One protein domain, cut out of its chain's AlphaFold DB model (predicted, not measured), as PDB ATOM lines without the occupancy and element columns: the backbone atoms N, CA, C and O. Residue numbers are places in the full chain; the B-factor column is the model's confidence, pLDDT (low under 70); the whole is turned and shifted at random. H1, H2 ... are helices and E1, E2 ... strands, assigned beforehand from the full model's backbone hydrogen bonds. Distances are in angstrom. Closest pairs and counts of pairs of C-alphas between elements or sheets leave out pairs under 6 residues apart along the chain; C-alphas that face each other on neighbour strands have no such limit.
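What this domain is: This is residues 3 to 28 and 51 to 154 of the 156 residues of the protein "Ig-like domain-containing protein" of Dinothrombium tinctorium (UniProt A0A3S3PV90). With little regular structure, this is a loose sandwich of two antiparallel sheets, E1 E2 E5 and E3 E4 E7 E6; residues 55 to 60 and 116 to 133, including H1, stick out. The printed part has 130 residues, under half in named elements, mostly strand, ordered E1 E2 E3 E4 E5 E6 H1 E7. The radius of gyration of the C-alphas is 18.8 A; the spans are 67 by 39 by 20 A.

How they stand to each other: E1, residues 3 to 8, and E2, residues 17 to 25, form a hairpin, with N 3 and O 20 within hydrogen-bond range at 2.8 A. E5, residues 93 to 98, and E7, residues 142 to 148, face across the sandwich; their closest C-alphas, Leu 94 and Leu 143, are 6.3 A apart. H1, residues 118 to 121, is on neither sheet and too short for an O i to N i+4 pair; its one O i to N i+3 pair is within range.

Where its parts are: E3 is residues 65 to 67, E4 78 to 84, E6 108 to 110. E2 is 25.5 A long. C-alpha 3 is at (15.358, 41.078, 117.566), C-alpha 148 at (13.338, 56.791, 125.143).

The domain as a whole: Residues 29 to 50 are not printed, a 14.0 A gap between C-alphas 28 and 51. H1 to E7 is a long link. Low-confidence residues include 112 to 137.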
ATOM      1  N   LEU A   3      16.347  41.255 116.509       76.69
ATOM      2  CA  LEU A   3      15.358  41.078 117.566       76.69
ATOM      3  C   LEU A   3      14.159  41.982 117.295       76.69
ATOM      4  O   LEU A   3      14.324  43.153 116.965       76.69
ATOM      5  N   SER A   4      12.965  41.435 117.478       75.38
ATOM      6  CA  SER A   4      11.695  42.122 117.261       75.38
ATOM      7  C   SER A   4      10.849  41.980 118.520       75.38
ATOM      8  O   SER A   4      10.748  40.879 119.060       75.38
ATOM      9  N   PHE A   5      10.251  43.066 118.998       72.12
ATOM     10  CA  PHE A   5       9.355  43.030 120.159       72.12
ATOM     11  C   PHE A   5       8.210  44.030 120.014       72.12
ATOM     12  O   PHE A   5       8.285  44.972 119.224       72.12
ATOM     13  N   TYR A   6       7.149  43.814 120.790       67.31
ATOM     14  CA  TYR A   6       5.926  44.609 120.732       67.31
ATOM     15  C   TYR A   6       5.933  45.722 121.775       67.31
ATOM     16  O   TYR A   6       6.282  45.502 122.941       67.31
ATOM     17  N   ILE A   7       5.519  46.914 121.349       66.81
ATOM     18  CA  ILE A   7       5.301  48.056 122.234       66.81
ATOM     19  C   ILE A   7       3.815  48.129 122.581       66.81
ATOM     20  O   ILE A   7       2.971  48.093 121.689       66.81
ATOM     21  N   GLN A   8       3.497  48.248 123.869       62.62
ATOM     22  CA  GLN A   8       2.123  48.375 124.354       62.62
ATOM     23  C   GLN A   8       1.776  49.855 124.583       62.62
ATOM     24  O   GLN A   8       2.518  50.564 125.268       62.62
ATOM     25  N   ASN A   9       0.652  50.314 124.030       61.47
ATOM     26  CA  ASN A   9       0.075  51.635 124.296       61.47
ATOM     27  C   ASN A   9      -1.289  51.471 124.991       61.47
ATOM     28  O   ASN A   9      -2.118  50.692 124.529       61.47
ATOM     29  N   ASP A  10      -1.516  52.189 126.095       58.94
ATOM     30  CA  ASP A  10      -2.730  52.069 126.922       58.94
ATOM     31  C   ASP A  10      -3.947  52.806 126.341       58.94
ATOM     32  O   ASP A  10      -5.069  52.556 126.771       58.94
ATOM     33  N   LYS A  11      -3.760  53.727 125.384       56.34
ATOM     34  CA  LYS A  11      -4.858  54.602 124.926       56.34
ATOM     35  C   LYS A  11      -5.389  54.317 123.530       56.34
ATOM     36  O   LYS A  11      -6.482  54.766 123.227       56.34
ATOM     37  N   ASN A  12      -4.661  53.568 122.710       46.50
ATOM     38  CA  ASN A  12      -5.101  53.063 121.411       46.50
ATOM     39  C   ASN A  12      -4.226  51.854 121.083       46.50
ATOM     40  O   ASN A  12      -3.009  51.927 121.250       46.50
ATOM     41  N   LEU A  13      -4.833  50.754 120.639       45.44
ATOM     42  CA  LEU A  13      -4.189  49.468 120.361       45.44
ATOM     43  C   LEU A  13      -3.270  49.536 119.119       45.44
ATOM     44  O   LEU A  13      -3.484  48.839 118.132       45.44
ATOM     45  N   VAL A  14      -2.256  50.401 119.130       51.91
ATOM     46  CA  VAL A  14      -1.208  50.442 118.107       51.91
ATOM     47  C   VAL A  14      -0.090  49.512 118.563       51.91
ATOM     48  O   VAL A  14       0.830  49.909 119.278       51.91
ATOM     49  N   ASN A  15      -0.192  48.249 118.161       56.56
ATOM     50  CA  ASN A  15       0.834  47.235 118.398       56.56
ATOM     51  C   ASN A  15       1.942  47.369 117.343       56.56
ATOM     52  O   ASN A  15       2.024  46.575 116.408       56.56
ATOM     53  N   GLY A  16       2.788  48.392 117.466       64.56
ATOM     54  CA  GLY A  16       3.965  48.541 116.607       64.56
ATOM     55  C   GLY A  16       5.092  47.597 117.033       64.56
ATOM     56  O   GLY A  16       5.425  47.520 118.221       64.56
ATOM     57  N   ALA A  17       5.700  46.892 116.073       72.38
ATOM     58  CA  ALA A  17       6.893  46.087 116.318       72.38
ATOM     59  C   ALA A  17       8.156  46.958 116.220       72.38
ATOM     60  O   ALA A  17       8.390  47.621 115.208       72.38
ATOM     61  N   LEU A  18       8.991  46.936 117.259       80.25
ATOM     62  CA  LEU A  18      10.309  47.566 117.250       80.25
ATOM     63  C   LEU A  18      11.363  46.515 116.894       80.25
ATOM     64  O   LEU A  18      11.534  45.521 117.598       80.25
ATOM     65  N   ASN A  19      12.061  46.745 115.784       85.44
ATOM     66  CA  ASN A  19      13.078  45.857 115.239       85.44
ATOM     67  C   ASN A  19      14.474  46.409 115.526       85.44
ATOM     68  O   ASN A  19      14.847  47.476 115.034       85.44
ATOM     69  N   LEU A  20      15.267  45.657 116.278       89.12
ATOM     70  CA  LEU A  20      16.656  45.954 116.588       89.12
ATOM     71  C   LEU A  20      17.575  44.978 115.858       89.12
ATOM     72  O   LEU A  20      17.534  43.769 116.083       89.12
ATOM     73  N   LYS A  21      18.471  45.509 115.032       91.44
ATOM     74  CA  LYS A  21      19.542  44.745 114.395       91.44
ATOM     75  C   LYS A  21      20.886  45.240 114.906       91.44
ATOM     76  O   LYS A  21      21.186  46.428 114.819       91.44
ATOM     77  N   CYS A  22      21.703  44.309 115.388       90.88
ATOM     78  CA  CYS A  22      23.114  44.559 115.647       90.88
ATOM     79  C   CYS A  22      23.975  43.823 114.617       90.88
ATOM     80  O   CYS A  22      23.832  42.603 114.422       90.88
ATOM     81  N   LEU A  23      24.857  44.576 113.965       87.00
ATOM     82  CA  LEU A  23      25.829  44.087 112.994       87.00
ATOM     83  C   LEU A  23      27.226  44.098 113.610       87.00
ATOM     84  O   LEU A  23      27.611  45.075 114.248       87.00
ATOM     85  N   SER A  24      27.980  43.027 113.375       84.88
ATOM     86  CA  SER A  24      29.413  42.939 113.650       84.88
ATOM     87  C   SER A  24      30.162  42.923 112.323       84.88
ATOM     88  O   SER A  24      30.021  41.979 111.545       84.88
ATOM     89  N   ILE A  25      30.924  43.975 112.061       80.56
ATOM     90  CA  ILE A  25      31.690  44.157 110.833       80.56
ATOM     91  C   ILE A  25      33.145  43.831 111.154       80.56
ATOM     92  O   ILE A  25      33.771  44.492 111.982       80.56
ATOM     93  N   LEU A  26      33.667  42.794 110.508       71.50
ATOM     94  CA  LEU A  26      35.087  42.466 110.548       71.50
ATOM     95  C   LEU A  26      35.812  43.290 109.481       71.50
ATOM     96  O   LEU A  26      35.329  43.400 108.353       71.50
ATOM     97  N   SER A  27      36.956  43.875 109.831       62.50
ATOM     98  CA  SER A  27      37.801  44.582 108.867       62.50
ATOM     99  C   SER A  27      38.316  43.596 107.810       62.50
ATOM    100  O   SER A  27      38.955  42.611 108.160       62.50
ATOM    101  N   GLN A  28      38.051  43.857 106.525       49.75
ATOM    102  CA  GLN A  28      38.500  43.023 105.392       49.75
ATOM    103  C   GLN A  28      39.903  43.392 104.873       49.75
ATOM    104  O   GLN A  28      40.301  42.926 103.811       49.75
ATOM    105  N   PRO A  51      42.599  34.195 114.201       54.75
ATOM    106  CA  PRO A  51      41.911  33.944 115.463       54.75
ATOM    107  C   PRO A  51      40.499  34.555 115.436       54.75
ATOM    108  O   PRO A  51      40.153  35.463 116.191       54.75
ATOM    109  N   ILE A  52      39.658  34.098 114.511       58.09
ATOM    110  CA  ILE A  52      38.234  34.434 114.494       58.09
ATOM    111  C   ILE A  52      37.502  33.297 115.189       58.09
ATOM    112  O   ILE A  52      37.581  32.146 114.755       58.09
ATOM    113  N   ARG A  53      36.734  33.604 116.240       57.28
ATOM    114  CA  ARG A  53      35.854  32.589 116.826       57.28
ATOM    115  C   ARG A  53      34.743  32.227 115.835       57.28
ATOM    116  O   ARG A  53      33.742  32.933 115.695       57.28
ATOM    117  N   VAL A  54      34.929  31.101 115.158       61.25
ATOM    118  CA  VAL A  54      33.947  30.459 114.284       61.25
ATOM    119  C   VAL A  54      33.341  29.248 114.978       61.25
ATOM    120  O   VAL A  54      33.967  28.597 115.813       61.25
ATOM    121  N   ASN A  55      32.105  28.912 114.628       57.03
ATOM    122  CA  ASN A  55      31.534  27.638 115.028       57.03
ATOM    123  C   ASN A  55      32.219  26.518 114.226       57.03
ATOM    124  O   ASN A  55      32.015  26.388 113.019       57.03
ATOM    125  N   SER A  56      33.022  25.696 114.905       57.78
ATOM    126  CA  SER A  56      33.855  24.654 114.287       57.78
ATOM    127  C   SER A  56      33.066  23.571 113.546       57.78
ATOM    128  O   SER A  56      33.644  22.878 112.709       57.78
ATOM    129  N   ARG A  57      31.762  23.414 113.821       61.22
ATOM    130  CA  ARG A  57      30.922  22.403 113.156       61.22
ATOM    131  C   ARG A  57      30.475  22.822 111.758       61.22
ATOM    132  O   ARG A  57      30.230  21.957 110.930       61.22
ATOM    133  N   ASN A  58      30.341  24.122 111.495       61.81
ATOM    134  CA  ASN A  58      29.803  24.642 110.229       61.81
ATOM    135  C   ASN A  58      30.615  25.805 109.638       61.81
ATOM    136  O   ASN A  58      30.161  26.439 108.690       61.81
ATOM    137  N   ASN A  59      31.785  26.099 110.210       58.09
ATOM    138  CA  ASN A  59      32.665  27.198 109.818       58.09
ATOM    139  C   ASN A  59      31.946  28.560 109.728       58.09
ATOM    140  O   ASN A  59      32.256  29.390 108.875       58.09
ATOM    141  N   LYS A  60      30.934  28.778 110.582       64.12
ATOM    142  CA  LYS A  60      30.096  29.985 110.568       64.12
ATOM    143  C   LYS A  60      30.559  30.982 111.622       64.12
ATOM    144  O   LYS A  60      30.816  30.607 112.765       64.12
ATOM    145  N   LEU A  61      30.585  32.261 111.258       69.88
ATOM    146  CA  LEU A  61      30.838  33.359 112.191       69.88
ATOM    147  C   LEU A  61      29.805  33.371 113.324       69.88
ATOM    148  O   LEU A  61      28.597  33.249 113.086       69.88
ATOM    149  N   ILE A  62      30.286  33.546 114.554       79.50
ATOM    150  CA  ILE A  62      29.423  33.705 115.723       79.50
ATOM    151  C   ILE A  62      28.762  35.090 115.640       79.50
ATOM    152  O   ILE A  62      29.464  36.101 115.594       79.50
ATOM    153  N   PRO A  63      27.420  35.176 115.593       83.88
ATOM    154  CA  PRO A  63      26.741  36.461 115.528       83.88
ATOM    155  C   PRO A  63      26.890  37.225 116.851       83.88
ATOM    156  O   PRO A  63      26.986  36.606 117.917       83.88
ATOM    157  N   PRO A  64      26.833  38.567 116.815       90.75
ATOM    158  CA  PRO A  64      26.894  39.361 118.026       90.75
ATOM    159  C   PRO A  64      25.645  39.123 118.880       90.75
ATOM    160  O   PRO A  64      24.556  38.870 118.356       90.75
ATOM    161  N   GLN A  65      25.809  39.215 120.192       91.56
ATOM    162  CA  GLN A  65      24.750  38.993 121.174       91.56
ATOM    163  C   GLN A  65      24.190  40.326 121.654       91.56
ATOM    164  O   GLN A  65      24.934  41.294 121.784       91.56
ATOM    165  N   ILE A  66      22.876  40.380 121.879       92.69
ATOM    166  CA  ILE A  66      22.190  41.554 122.422       92.69
ATOM    167  C   ILE A  66      21.727  41.219 123.839       92.69
ATOM    168  O   ILE A  66      21.027  40.230 124.046       92.69
ATOM    169  N   ASN A  67      22.086  42.062 124.800       91.69
ATOM    170  CA  ASN A  67      21.812  41.889 126.223       91.69
ATOM    171  C   ASN A  67      21.052  43.104 126.779       91.69
ATOM    172  O   ASN A  67      21.157  44.212 126.250       91.69
ATOM    173  N   GLY A  68      20.312  42.901 127.874       88.38
ATOM    174  CA  GLY A  68      19.547  43.960 128.549       88.38
ATOM    175  C   GLY A  68      18.174  44.251 127.934       88.38
ATOM    176  O   GLY A  68      17.592  45.295 128.198       88.38
ATOM    177  N   ILE A  69      17.655  43.354 127.093       86.62
ATOM    178  CA  ILE A  69      16.359  43.538 126.436       86.62
ATOM    179  C   ILE A  69      15.197  43.119 127.350       86.62
ATOM    180  O   ILE A  69      15.228  42.048 127.953       86.62
ATOM    181  N   SER A  70      14.155  43.950 127.421       83.88
ATOM    182  CA  SER A  70      12.856  43.594 128.003       83.88
ATOM    183  C   SER A  70      11.943  42.949 126.957       83.88
ATOM    184  O   SER A  70      11.977  43.316 125.782       83.88
ATOM    185  N   SER A  71      11.092  42.013 127.385       74.56
ATOM    186  CA  SER A  71      10.092  41.365 126.525       74.56
ATOM    187  C   SER A  71       8.983  42.318 126.070       74.56
ATOM    188  O   SER A  71       8.324  42.056 125.064       74.56
ATOM    189  N   ARG A  72       8.768  43.418 126.805       75.75
ATOM    190  CA  ARG A  72       7.761  44.443 126.513       75.75
ATOM    191  C   ARG A  72       8.284  45.826 126.880       75.75
ATOM    192  O   ARG A  72       8.954  45.983 127.901       75.75
ATOM    193  N   TYR A  73       7.926  46.808 126.060       79.88
ATOM    194  CA  TYR A  73       8.174  48.224 126.317       79.88
ATOM    195  C   TYR A  73       6.886  49.022 126.116       79.88
ATOM    196  O   TYR A  73       6.024  48.644 125.321       79.88
ATOM    197  N   ARG A  74       6.764  50.135 126.827       83.50
ATOM    198  CA  ARG A  74       5.696  51.126 126.698       83.50
ATOM    199  C   ARG A  74       6.263  52.442 126.184       83.50
ATOM    200  O   ARG A  74       7.466  52.697 126.245       83.50
ATOM    201  N   VAL A  75       5.389  53.296 125.662       83.44
ATOM    202  CA  VAL A  75       5.773  54.672 125.322       83.44
ATOM    203  C   VAL A  75       6.259  55.383 126.580       83.44
ATOM    204  O   VAL A  75       5.602  55.332 127.616       83.44
ATOM    205  N   GLY A  76       7.408  56.048 126.486       85.00
ATOM    206  CA  GLY A  76       8.062  56.703 127.617       85.00
ATOM    207  C   GLY A  76       9.093  55.831 128.335       85.00
ATOM    208  O   GLY A  76       9.915  56.377 129.076       85.00
ATOM    209  N   ASP A  77       9.130  54.520 128.075       88.06
ATOM    210  CA  ASP A  77      10.145  53.650 128.663       88.06
ATOM    211  C   ASP A  77      11.537  53.992 128.134       88.06
ATOM    212  O   ASP A  77      11.738  54.361 126.971       88.06
ATOM    213  N   ARG A  78      12.537  53.837 129.001       89.19
ATOM    214  CA  ARG A  78      13.944  53.971 128.623       89.19
ATOM    215  C   ARG A  78      14.464  52.617 128.167       89.19
ATOM    216  O   ARG A  78      14.649  51.717 128.979       89.19
ATOM    217  N   LEU A  79      14.732  52.492 126.873       89.62
ATOM    218  CA  LEU A  79      15.412  51.331 126.322       89.62
ATOM    219  C   LEU A  79      16.914  51.503 126.522       89.62
ATOM    220  O   LEU A  79      17.477  52.518 126.108       89.62
ATOM    221  N   GLN A  80      17.556  50.513 127.139       93.06
ATOM    222  CA  GLN A  80      19.005  50.448 127.290       93.06
ATOM    223  C   GLN A  80      19.472  49.014 127.059       93.06
ATOM    224  O   GLN A  80      19.241  48.138 127.885       93.06
ATOM    225  N   VAL A  81      20.133  48.783 125.929       93.31
ATOM    226  CA  VAL A  81      20.612  47.455 125.530       93.31
ATOM    227  C   VAL A  81      22.071  47.522 125.114       93.31
ATOM    228  O   VAL A  81      22.538  48.547 124.620       93.31
ATOM    229  N   ASN A  82      22.784  46.415 125.276       94.75
ATOM    230  CA  ASN A  82      24.172  46.279 124.855       94.75
ATOM    231  C   ASN A  82      24.277  45.231 123.761       94.75
ATOM    232  O   ASN A  82      23.604  44.207 123.821       94.75
ATOM    233  N   CYS A  83      25.133  45.479 122.779       92.19
ATOM    234  CA  CYS A  83      25.530  44.477 121.809       92.19
ATOM    235  C   CYS A  83      27.001  44.130 122.010       92.19
ATOM    236  O   CYS A  83      27.822  45.043 122.088       92.19
ATOM    237  N   SER A  84      27.328  42.842 122.079       91.44
ATOM    238  CA  SER A  84      28.696  42.331 122.201       91.44
ATOM    239  C   SER A  84      29.043  41.416 121.031       91.44
ATOM    240  O   SER A  84      28.275  40.510 120.697       91.44
ATOM    241  N   SER A  85      30.199  41.625 120.406       87.75
ATOM    242  CA  SER A  85      30.693  40.754 119.338       87.75
ATOM    243  C   SER A  85      31.396  39.513 119.887       87.75
ATOM    244  O   SER A  85      31.801  39.471 121.047       87.75
ATOM    245  N   SER A  86      31.622  38.525 119.018       82.69
ATOM    246  CA  SER A  86      32.674  37.541 119.264       82.69
ATOM    247  C   SER A  86      34.040  38.224 119.322       82.69
ATOM    248  O   SER A  86      34.232  39.317 118.781       82.69
ATOM    249  N   GLU A  87      34.994  37.563 119.963       79.19
ATOM    250  CA  GLU A  87      36.384  37.993 119.961       79.19
ATOM    251  C   GLU A  87      37.004  37.776 118.576       79.19
ATOM    252  O   GLU A  87      36.817  36.719 117.959       79.19
ATOM    253  N   SER A  88      37.726  38.782 118.089       75.06
ATOM    254  CA  SER A  88      38.553  38.680 116.888       75.06
ATOM    255  C   SER A  88      39.724  39.651 116.954       75.06
ATOM    256  O   SER A  88      39.806  40.499 117.848       75.06
ATOM    257  N   TYR A  89      40.615  39.540 115.973       72.44
ATOM    258  CA  TYR A  89      41.642  40.531 115.711       72.44
ATOM    259  C   TYR A  89      41.575  40.992 114.241       72.44
ATOM    260  O   TYR A  89      41.626  40.142 113.353       72.44
ATOM    261  N   PRO A  90      41.459  42.308 113.968       74.69
ATOM    262  CA  PRO A  90      41.163  43.370 114.935       74.69
ATOM    263  C   PRO A  90      39.768  43.189 115.578       74.69
ATOM    264  O   PRO A  90      38.956  42.402 115.074       74.69
ATOM    265  N   PRO A  91      39.465  43.889 116.688       77.81
ATOM    266  CA  PRO A  91      38.151  43.813 117.324       77.81
ATOM    267  C   PRO A  91      37.044  44.268 116.354       77.81
ATOM    268  O   PRO A  91      37.235  45.259 115.643       77.81
ATOM    269  N   PRO A  92      35.877  43.598 116.297       80.12
ATOM    270  CA  PRO A  92      34.846  43.914 115.308       80.12
ATOM    271  C   PRO A  92      34.262  45.314 115.489       80.12
ATOM    272  O   PRO A  92      33.979  45.744 116.605       80.12
ATOM    273  N   SER A  93      33.959  46.005 114.396       84.25
ATOM    274  CA  SER A  93      33.158  47.230 114.465       84.25
ATOM    275  C   SER A  93      31.683  46.876 114.628       84.25
ATOM    276  O   SER A  93      31.118  46.147 113.813       84.25
ATOM    277  N   LEU A  94      31.041  47.382 115.681       88.19
ATOM    278  CA  LEU A  94      29.617  47.157 115.921       88.19
ATOM    279  C   LEU A  94      28.765  48.299 115.369       88.19
ATOM    280  O   LEU A  94      29.150  49.465 115.447       88.19
ATOM    281  N   LYS A  95      27.578  47.963 114.855       90.12
ATOM    282  CA  LYS A  95      26.605  48.934 114.344       90.12
ATOM    283  C   LYS A  95      25.181  48.555 114.730       90.12
ATOM    284  O   LYS A  95      24.769  47.407 114.557       90.12
ATOM    285  N   TRP A  96      24.430  49.542 115.214       93.25
ATOM    286  CA  TRP A  96      23.013  49.414 115.537       93.25
ATOM    287  C   TRP A  96      22.127  49.935 114.409       93.25
ATOM    288  O   TRP A  96      22.370  51.003 113.845       93.25
ATOM    289  N   ILE A  97      21.068  49.185 114.123       90.81
ATOM    290  CA  ILE A  97      20.004  49.552 113.194       90.81
ATOM    291  C   ILE A  97      18.670  49.346 113.917       90.81
ATOM    292  O   ILE A  97      18.393  48.257 114.420       90.81
ATOM    293  N   VAL A  98      17.841  50.385 113.949       89.50
ATOM    294  CA  VAL A  98      16.511  50.389 114.570       89.50
ATOM    295  C   VAL A  98      15.481  50.607 113.467       89.50
ATOM    296  O   VAL A  98      15.542  51.614 112.766       89.50
ATOM    297  N   ASN A  99      14.551  49.669 113.276       86.81
ATOM    298  CA  ASN A  99      13.529  49.721 112.216       86.81
ATOM    299  C   ASN A  99      14.110  50.030 110.829       86.81
ATOM    300  O   ASN A  99      13.631  50.896 110.100       86.81
ATOM    301  N   ASN A 100      15.192  49.327 110.487       87.19
ATOM    302  CA  ASN A 100      15.952  49.498 109.245       87.19
ATOM    303  C   ASN A 100      16.587  50.893 109.054       87.19
ATOM    304  O   ASN A 100      17.055  51.195 107.961       87.19
ATOM    305  N   LYS A 101      16.654  51.722 110.102       89.88
ATOM    306  CA  LYS A 101      17.338  53.020 110.094       89.88
ATOM    307  C   LYS A 101      18.559  52.998 111.000       89.88
ATOM    308  O   LYS A 101      18.568  52.347 112.045       89.88
ATOM    309  N   GLU A 102      19.595  53.718 110.595       88.50
ATOM    310  CA  GLU A 102      20.787  53.883 111.418       88.50
ATOM    311  C   GLU A 102      20.500  54.761 112.630       88.50
ATOM    312  O   GLU A 102      19.746  55.736 112.568       88.50
ATOM    313  N   VAL A 103      21.103  54.380 113.749       91.38
ATOM    314  CA  VAL A 103      20.982  55.093 115.016       91.38
ATOM    315  C   VAL A 103      21.904  56.311 115.017       91.38
ATOM    316  O   VAL A 103      23.019  56.253 114.503       91.38
ATOM    317  N   LYS A 104      21.455  57.412 115.627       91.50
ATOM    318  CA  LYS A 104      22.276  58.616 115.794       91.50
ATOM    319  C   LYS A 104      23.338  58.420 116.874       91.50
ATOM    320  O   LYS A 104      23.100  57.756 117.878       91.50
ATOM    321  N   GLU A 105      24.470  59.098 116.725       89.81
ATOM    322  CA  GLU A 105      25.603  58.994 117.655       89.81
ATOM    323  C   GLU A 105      25.228  59.299 119.116       89.81
ATOM    324  O   GLU A 105      25.689  58.630 120.033       89.81
ATOM    325  N   ASN A 106      24.313  60.243 119.350       92.44
ATOM    326  CA  ASN A 106      23.852  60.615 120.693       92.44
ATOM    327  C   ASN A 106      23.008  59.538 121.406       92.44
ATOM    328  O   ASN A 106      22.746  59.660 122.603       92.44
ATOM    329  N   GLN A 107      22.557  58.510 120.688       91.94
ATOM    330  CA  GLN A 107      21.843  57.359 121.246       91.94
ATOM    331  C   GLN A 107      22.791  56.177 121.506       91.94
ATOM    332  O   GLN A 107      22.385  55.185 122.115       91.94
ATOM    333  N   LEU A 108      24.039  56.252 121.038       93.69
ATOM    334  CA  LEU A 108      25.034  55.204 121.216       93.69
ATOM    335  C   LEU A 108      25.788  55.393 122.532       93.69
ATOM    336  O   LEU A 108      26.123  56.503 122.938       93.69
ATOM    337  N   ILE A 109      26.082  54.276 123.192       93.00
ATOM    338  CA  ILE A 109      26.954  54.229 124.364       93.00
ATOM    339  C   ILE A 109      28.210  53.475 123.955       93.00
ATOM    340  O   ILE A 109      28.189  52.259 123.750       93.00
ATOM    341  N   ARG A 110      29.319  54.201 123.830       87.88
ATOM    342  CA  ARG A 110      30.623  53.606 123.552       87.88
ATOM    343  C   ARG A 110      31.297  53.269 124.869       87.88
ATOM    344  O   ARG A 110      31.583  54.148 125.676       87.88
ATOM    345  N   PHE A 111      31.544  51.986 125.075       80.88
ATOM    346  CA  PHE A 111      32.456  51.545 126.120       80.88
ATOM    347  C   PHE A 111      33.875  51.874 125.654       80.88
ATOM    348  O   PHE A 111      34.143  51.793 124.457       80.88
ATOM    349  N   ASN A 112      34.756  52.307 126.560       60.16
ATOM    350  CA  ASN A 112      36.138  52.655 126.227       60.16
ATOM    351  C   ASN A 112      36.834  51.419 125.632       60.16
ATOM    352  O   ASN A 112      37.285  50.535 126.356       60.16
ATOM    353  N   GLN A 113      36.846  51.323 124.305       61.12
ATOM    354  CA  GLN A 113      37.517  50.265 123.570       61.12
ATOM    355  C   GLN A 113      39.008  50.594 123.563       61.12
ATOM    356  O   GLN A 113      39.512  51.125 122.583       61.12
ATOM    357  N   ASN A 114      39.711  50.335 124.667       50.44
ATOM    358  CA  ASN A 114      41.165  50.466 124.695       50.44
ATOM    359  C   ASN A 114      41.829  49.360 125.515       50.44
ATOM    360  O   ASN A 114      41.916  49.442 126.738       50.44
ATOM    361  N   PRO A 115      42.449  48.403 124.817       51.00
ATOM    362  CA  PRO A 115      43.816  48.004 125.106       51.00
ATOM    363  C   PRO A 115      44.821  48.694 124.162       51.00
ATOM    364  O   PRO A 115      45.994  48.816 124.506       51.00
ATOM    365  N   PHE A 116      44.381  49.214 123.007       53.12
ATOM    366  CA  PHE A 116      45.241  49.904 122.040       53.12
ATOM    367  C   PHE A 116      45.137  51.418 122.175       53.12
ATOM    368  O   PHE A 116      44.482  52.099 121.398       53.12
ATOM    369  N   ASN A 117      45.841  51.944 123.171       44.12
ATOM    370  CA  ASN A 117      46.042  53.375 123.344       44.12
ATOM    371  C   ASN A 117      46.535  53.997 122.017       44.12
ATOM    372  O   ASN A 117      47.692  53.816 121.642       44.12
ATOM    373  N   LEU A 118      45.661  54.709 121.290       50.16
ATOM    374  CA  LEU A 118      45.947  55.292 119.966       50.16
ATOM    375  C   LEU A 118      47.171  56.226 119.983       50.16
ATOM    376  O   LEU A 118      47.829  56.434 118.968       50.16
ATOM    377  N   GLN A 119      47.503  56.773 121.156       50.38
ATOM    378  CA  GLN A 119      48.702  57.584 121.350       50.38
ATOM    379  C   GLN A 119      49.995  56.755 121.270       50.38
ATOM    380  O   GLN A 119      51.006  57.261 120.796       50.38
ATOM    381  N   LYS A 120      49.955  55.465 121.632       47.91
ATOM    382  CA  LYS A 120      51.069  54.521 121.450       47.91
ATOM    383  C   LYS A 120      51.248  54.121 119.979       47.91
ATOM    384  O   LYS A 120      52.358  53.809 119.567       47.91
ATOM    385  N   ALA A 121      50.180  54.188 119.179       50.41
ATOM    386  CA  ALA A 121      50.215  53.900 117.745       50.41
ATOM    387  C   ALA A 121      50.827  55.034 116.900       50.41
ATOM    388  O   ALA A 121      51.232  54.789 115.769       50.41
ATOM    389  N   LYS A 122      50.955  56.261 117.433       50.28
ATOM    390  CA  LYS A 122      51.653  57.359 116.735       50.28
ATOM    391  C   LYS A 122      53.177  57.177 116.670       50.28
ATOM    392  O   LYS A 122      53.803  57.780 115.809       50.28
ATOM    393  N   ASN A 123      53.749  56.323 117.525       48.72
ATOM    394  CA  ASN A 123      55.185  56.017 117.570       48.72
ATOM    395  C   ASN A 123      55.498  54.603 117.041       48.72
ATOM    396  O   ASN A 123      56.496  54.003 117.436       48.72
ATOM    397  N   PHE A 124      54.633  54.038 116.193       53.03
ATOM    398  CA  PHE A 124      54.885  52.736 115.581       53.03
ATOM    399  C   PHE A 124      55.805  52.905 114.365       53.03
ATOM    400  O   PHE A 124      55.393  53.422 113.329       53.03
ATOM    401  N   SER A 125      57.061  52.476 114.496       51.00
ATOM    402  CA  SER A 125      57.910  52.167 113.346       51.00
ATOM    403  C   SER A 125      57.577  50.741 112.930       51.00
ATOM    404  O   SER A 125      57.793  49.821 113.709       51.00
ATOM    405  N   ALA A 126      56.980  50.571 111.751       54.81
ATOM    406  CA  ALA A 126      56.674  49.250 111.228       54.81
ATOM    407  C   ALA A 126      57.963  48.585 110.721       54.81
ATOM    408  O   ALA A 126      58.576  49.042 109.756       54.81
ATOM    409  N   THR A 127      58.366  47.505 111.374       57.47
ATOM    410  CA  THR A 127      59.416  46.582 110.939       57.47
ATOM    411  C   THR A 127      58.793  45.366 110.249       57.47
ATOM    412  O   THR A 127      57.630  45.030 110.461       57.47
ATOM    413  N   VAL A 128      59.574  44.651 109.433       50.59
ATOM    414  CA  VAL A 128      59.116  43.430 108.732       50.59
ATOM    415  C   VAL A 128      58.698  42.312 109.714       50.59
ATOM    416  O   VAL A 128      57.916  41.435 109.352       50.59
ATOM    417  N   TYR A 129      59.140  42.379 110.975       48.75
ATOM    418  CA  TYR A 129      58.760  41.451 112.048       48.75
ATOM    419  C   TYR A 129      57.452  41.826 112.763       48.75
ATOM    420  O   TYR A 129      56.830  40.964 113.388       48.75
ATOM    421  N   ASP A 130      56.973  43.065 112.623       51.94
ATOM    422  CA  ASP A 130      55.701  43.494 113.224       51.94
ATOM    423  C   ASP A 130      54.480  42.857 112.545       51.94
ATOM    424  O   ASP A 130      53.390  42.839 113.113       51.94
ATOM    425  N   ASN A 131      54.675  42.235 111.378       49.28
ATOM    426  CA  ASN A 131      53.670  41.398 110.726       49.28
ATOM    427  C   ASN A 131      53.340  40.112 111.505       49.28
ATOM    428  O   ASN A 131      52.348  39.476 111.172       49.28
ATOM    429  N   PHE A 132      54.114  39.714 112.522       50.47
ATOM    430  CA  PHE A 132      53.856  38.479 113.279       50.47
ATOM    431  C   PHE A 132      53.392  38.711 114.726       50.47
ATOM    432  O   PHE A 132      52.744  37.840 115.295       50.47
ATOM    433  N   ALA A 133      53.651  39.881 115.322       47.69
ATOM    434  CA  ALA A 133      53.515  40.079 116.773       47.69
ATOM    435  C   ALA A 133      52.145  40.594 117.267       47.69
ATOM    436  O   ALA A 133      51.928  40.684 118.476       47.69
ATOM    437  N   VAL A 134      51.212  40.967 116.379       53.97
ATOM    438  CA  VAL A 134      49.952  41.624 116.799       53.97
ATOM    439  C   VAL A 134      48.733  40.686 116.806       53.97
ATOM    440  O   VAL A 134      47.673  41.060 117.300       53.97
ATOM    441  N   PHE A 135      48.875  39.444 116.336       54.59
ATOM    442  CA  PHE A 135      47.756  38.497 116.211       54.59
ATOM    443  C   PHE A 135      47.440  37.688 117.480       54.59
ATOM    444  O   PHE A 135      46.395  37.043 117.537       54.59
ATOM    445  N   ASP A 136      48.271  37.765 118.523       57.12
ATOM    446  CA  ASP A 136      48.131  36.904 119.711       57.12
ATOM    447  C   ASP A 136      46.979  37.299 120.648       57.12
ATOM    448  O   ASP A 136      46.614  36.540 121.547       57.12
ATOM    449  N   LYS A 137      46.397  38.495 120.481       69.00
ATOM    450  CA  LYS A 137      45.323  38.985 121.357       69.00
ATOM    451  C   LYS A 137      44.073  39.345 120.575       69.00
ATOM    452  O   LYS A 137      44.020  40.351 119.873       69.00
ATOM    453  N   ILE A 138      43.034  38.549 120.787       71.56
ATOM    454  CA  ILE A 138      41.681  38.811 120.307       71.56
ATOM    455  C   ILE A 138      40.881  39.576 121.349       71.56
ATOM    456  O   ILE A 138      40.995  39.320 122.546       71.56
ATOM    457  N   TYR A 139      40.039  40.499 120.892       80.62
ATOM    458  CA  TYR A 139      39.127  41.215 121.776       80.62
ATOM    459  C   TYR A 139      37.724  41.243 121.185       80.62
ATOM    460  O   TYR A 139      37.531  41.272 119.968       80.62
ATOM    461  N   SER A 140      36.729  41.244 122.065       84.56
ATOM    462  CA  SER A 140      35.348  41.551 121.711       84.56
ATOM    463  C   SER A 140      35.116  43.058 121.738       84.56
ATOM    464  O   SER A 140      35.644  43.759 122.602       84.56
ATOM    465  N   SER A 141      34.229  43.533 120.878       87.44
ATOM    466  CA  SER A 141      33.703  44.890 120.935       87.44
ATOM    467  C   SER A 141      32.341  44.903 121.607       87.44
ATOM    468  O   SER A 141      31.541  43.986 121.416       87.44
ATOM    469  N   VAL A 142      32.057  45.968 122.358       92.69
ATOM    470  CA  VAL A 142      30.737  46.221 122.952       92.69
ATOM    471  C   VAL A 142      30.243  47.607 122.544       92.69
ATOM    472  O   VAL A 142      30.995  48.581 122.607       92.69
ATOM    473  N   LEU A 143      28.979  47.692 122.126       92.50
ATOM    474  CA  LEU A 143      28.299  48.936 121.768       92.50
ATOM    475  C   LEU A 143      26.906  48.963 122.397       92.50
ATOM    476  O   LEU A 143      26.051  48.131 122.081       92.50
ATOM    477  N   GLY A 144      26.672  49.931 123.274       94.50
ATOM    478  CA  GLY A 144      25.374  50.157 123.890       94.50
ATOM    479  C   GLY A 144      24.472  51.048 123.041       94.50
ATOM    480  O   GLY A 144      24.934  51.853 122.230       94.50
ATOM    481  N   LEU A 145      23.173  50.900 123.250       94.38
ATOM    482  CA  LEU A 145      22.109  51.675 122.631       94.38
ATOM    483  C   LEU A 145      21.161  52.140 123.730       94.38
ATOM    484  O   LEU A 145      20.656  51.318 124.497       94.38
ATOM    485  N   ARG A 146      20.911  53.448 123.793       94.31
ATOM    486  CA  ARG A 146      20.009  54.045 124.773       94.31
ATOM    487  C   ARG A 146      19.141  55.134 124.163       94.31
ATOM    488  O   ARG A 146      19.650  56.135 123.662       94.31
ATOM    489  N   PHE A 147      17.827  54.977 124.270       91.44
ATOM    490  CA  PHE A 147      16.862  56.009 123.892       91.44
ATOM    491  C   PHE A 147      15.521  55.810 124.604       91.44
ATOM    492  O   PHE A 147      15.214  54.729 125.101       91.44
ATOM    493  N   THR A 148      14.715  56.868 124.646       89.94
ATOM    494  CA  THR A 148      13.338  56.791 125.143       89.94
ATOM    495  C   THR A 148      12.414  56.322 124.028       89.94
ATOM    496  O   THR A 148      12.385  56.923 122.947       89.94
ATOM    497  N   VAL A 149      11.651  55.264 124.295       86.00
ATOM    498  CA  VAL A 149      10.647  54.731 123.375       86.00
ATOM    499  C   VAL A 149       9.584  55.802 123.151       86.00
ATOM    500  O   VAL A 149       8.992  56.329 124.091       86.00
ATOM    501  N   SER A 150       9.370  56.160 121.891       80.56
ATOM    502  CA  SER A 150       8.462  57.234 121.488       80.56
ATOM    503  C   SER A 150       7.699  56.840 120.238       80.56
ATOM    504  O   SER A 150       8.136  55.953 119.503       80.56
ATOM    505  N   GLU A 151       6.610  57.553 119.960       72.62
ATOM    506  CA  GLU A 151       5.721  57.196 118.857       72.62
ATOM    507  C   GLU A 151       6.365  57.311 117.467       72.62
ATOM    508  O   GLU A 151       5.971  56.657 116.508       72.62
ATOM    509  N   LYS A 152       7.448  58.079 117.352       68.56
ATOM    510  CA  LYS A 152       8.214  58.227 116.105       68.56
ATOM    511  C   LYS A 152       8.995  56.966 115.727       68.56
ATOM    512  O   LYS A 152       9.491  56.866 114.607       68.56
ATOM    513  N   HIS A 153       9.142  56.031 116.664       63.06
ATOM    514  CA  HIS A 153       9.789  54.744 116.438       63.06
ATOM    515  C   HIS A 153       8.794  53.670 115.977       63.06
ATOM    516  O   HIS A 153       9.180  52.510 115.878       63.06
ATOM    517  N   TYR A 154       7.542  54.022 115.672       64.56
ATOM    518  CA  TYR A 154       6.599  53.106 115.039       64.56
ATOM    519  C   TYR A 154       6.821  53.048 113.522       64.56
ATOM    520  O   TYR A 154       6.914  54.076 112.853       64.56
TER     521      TYR A 154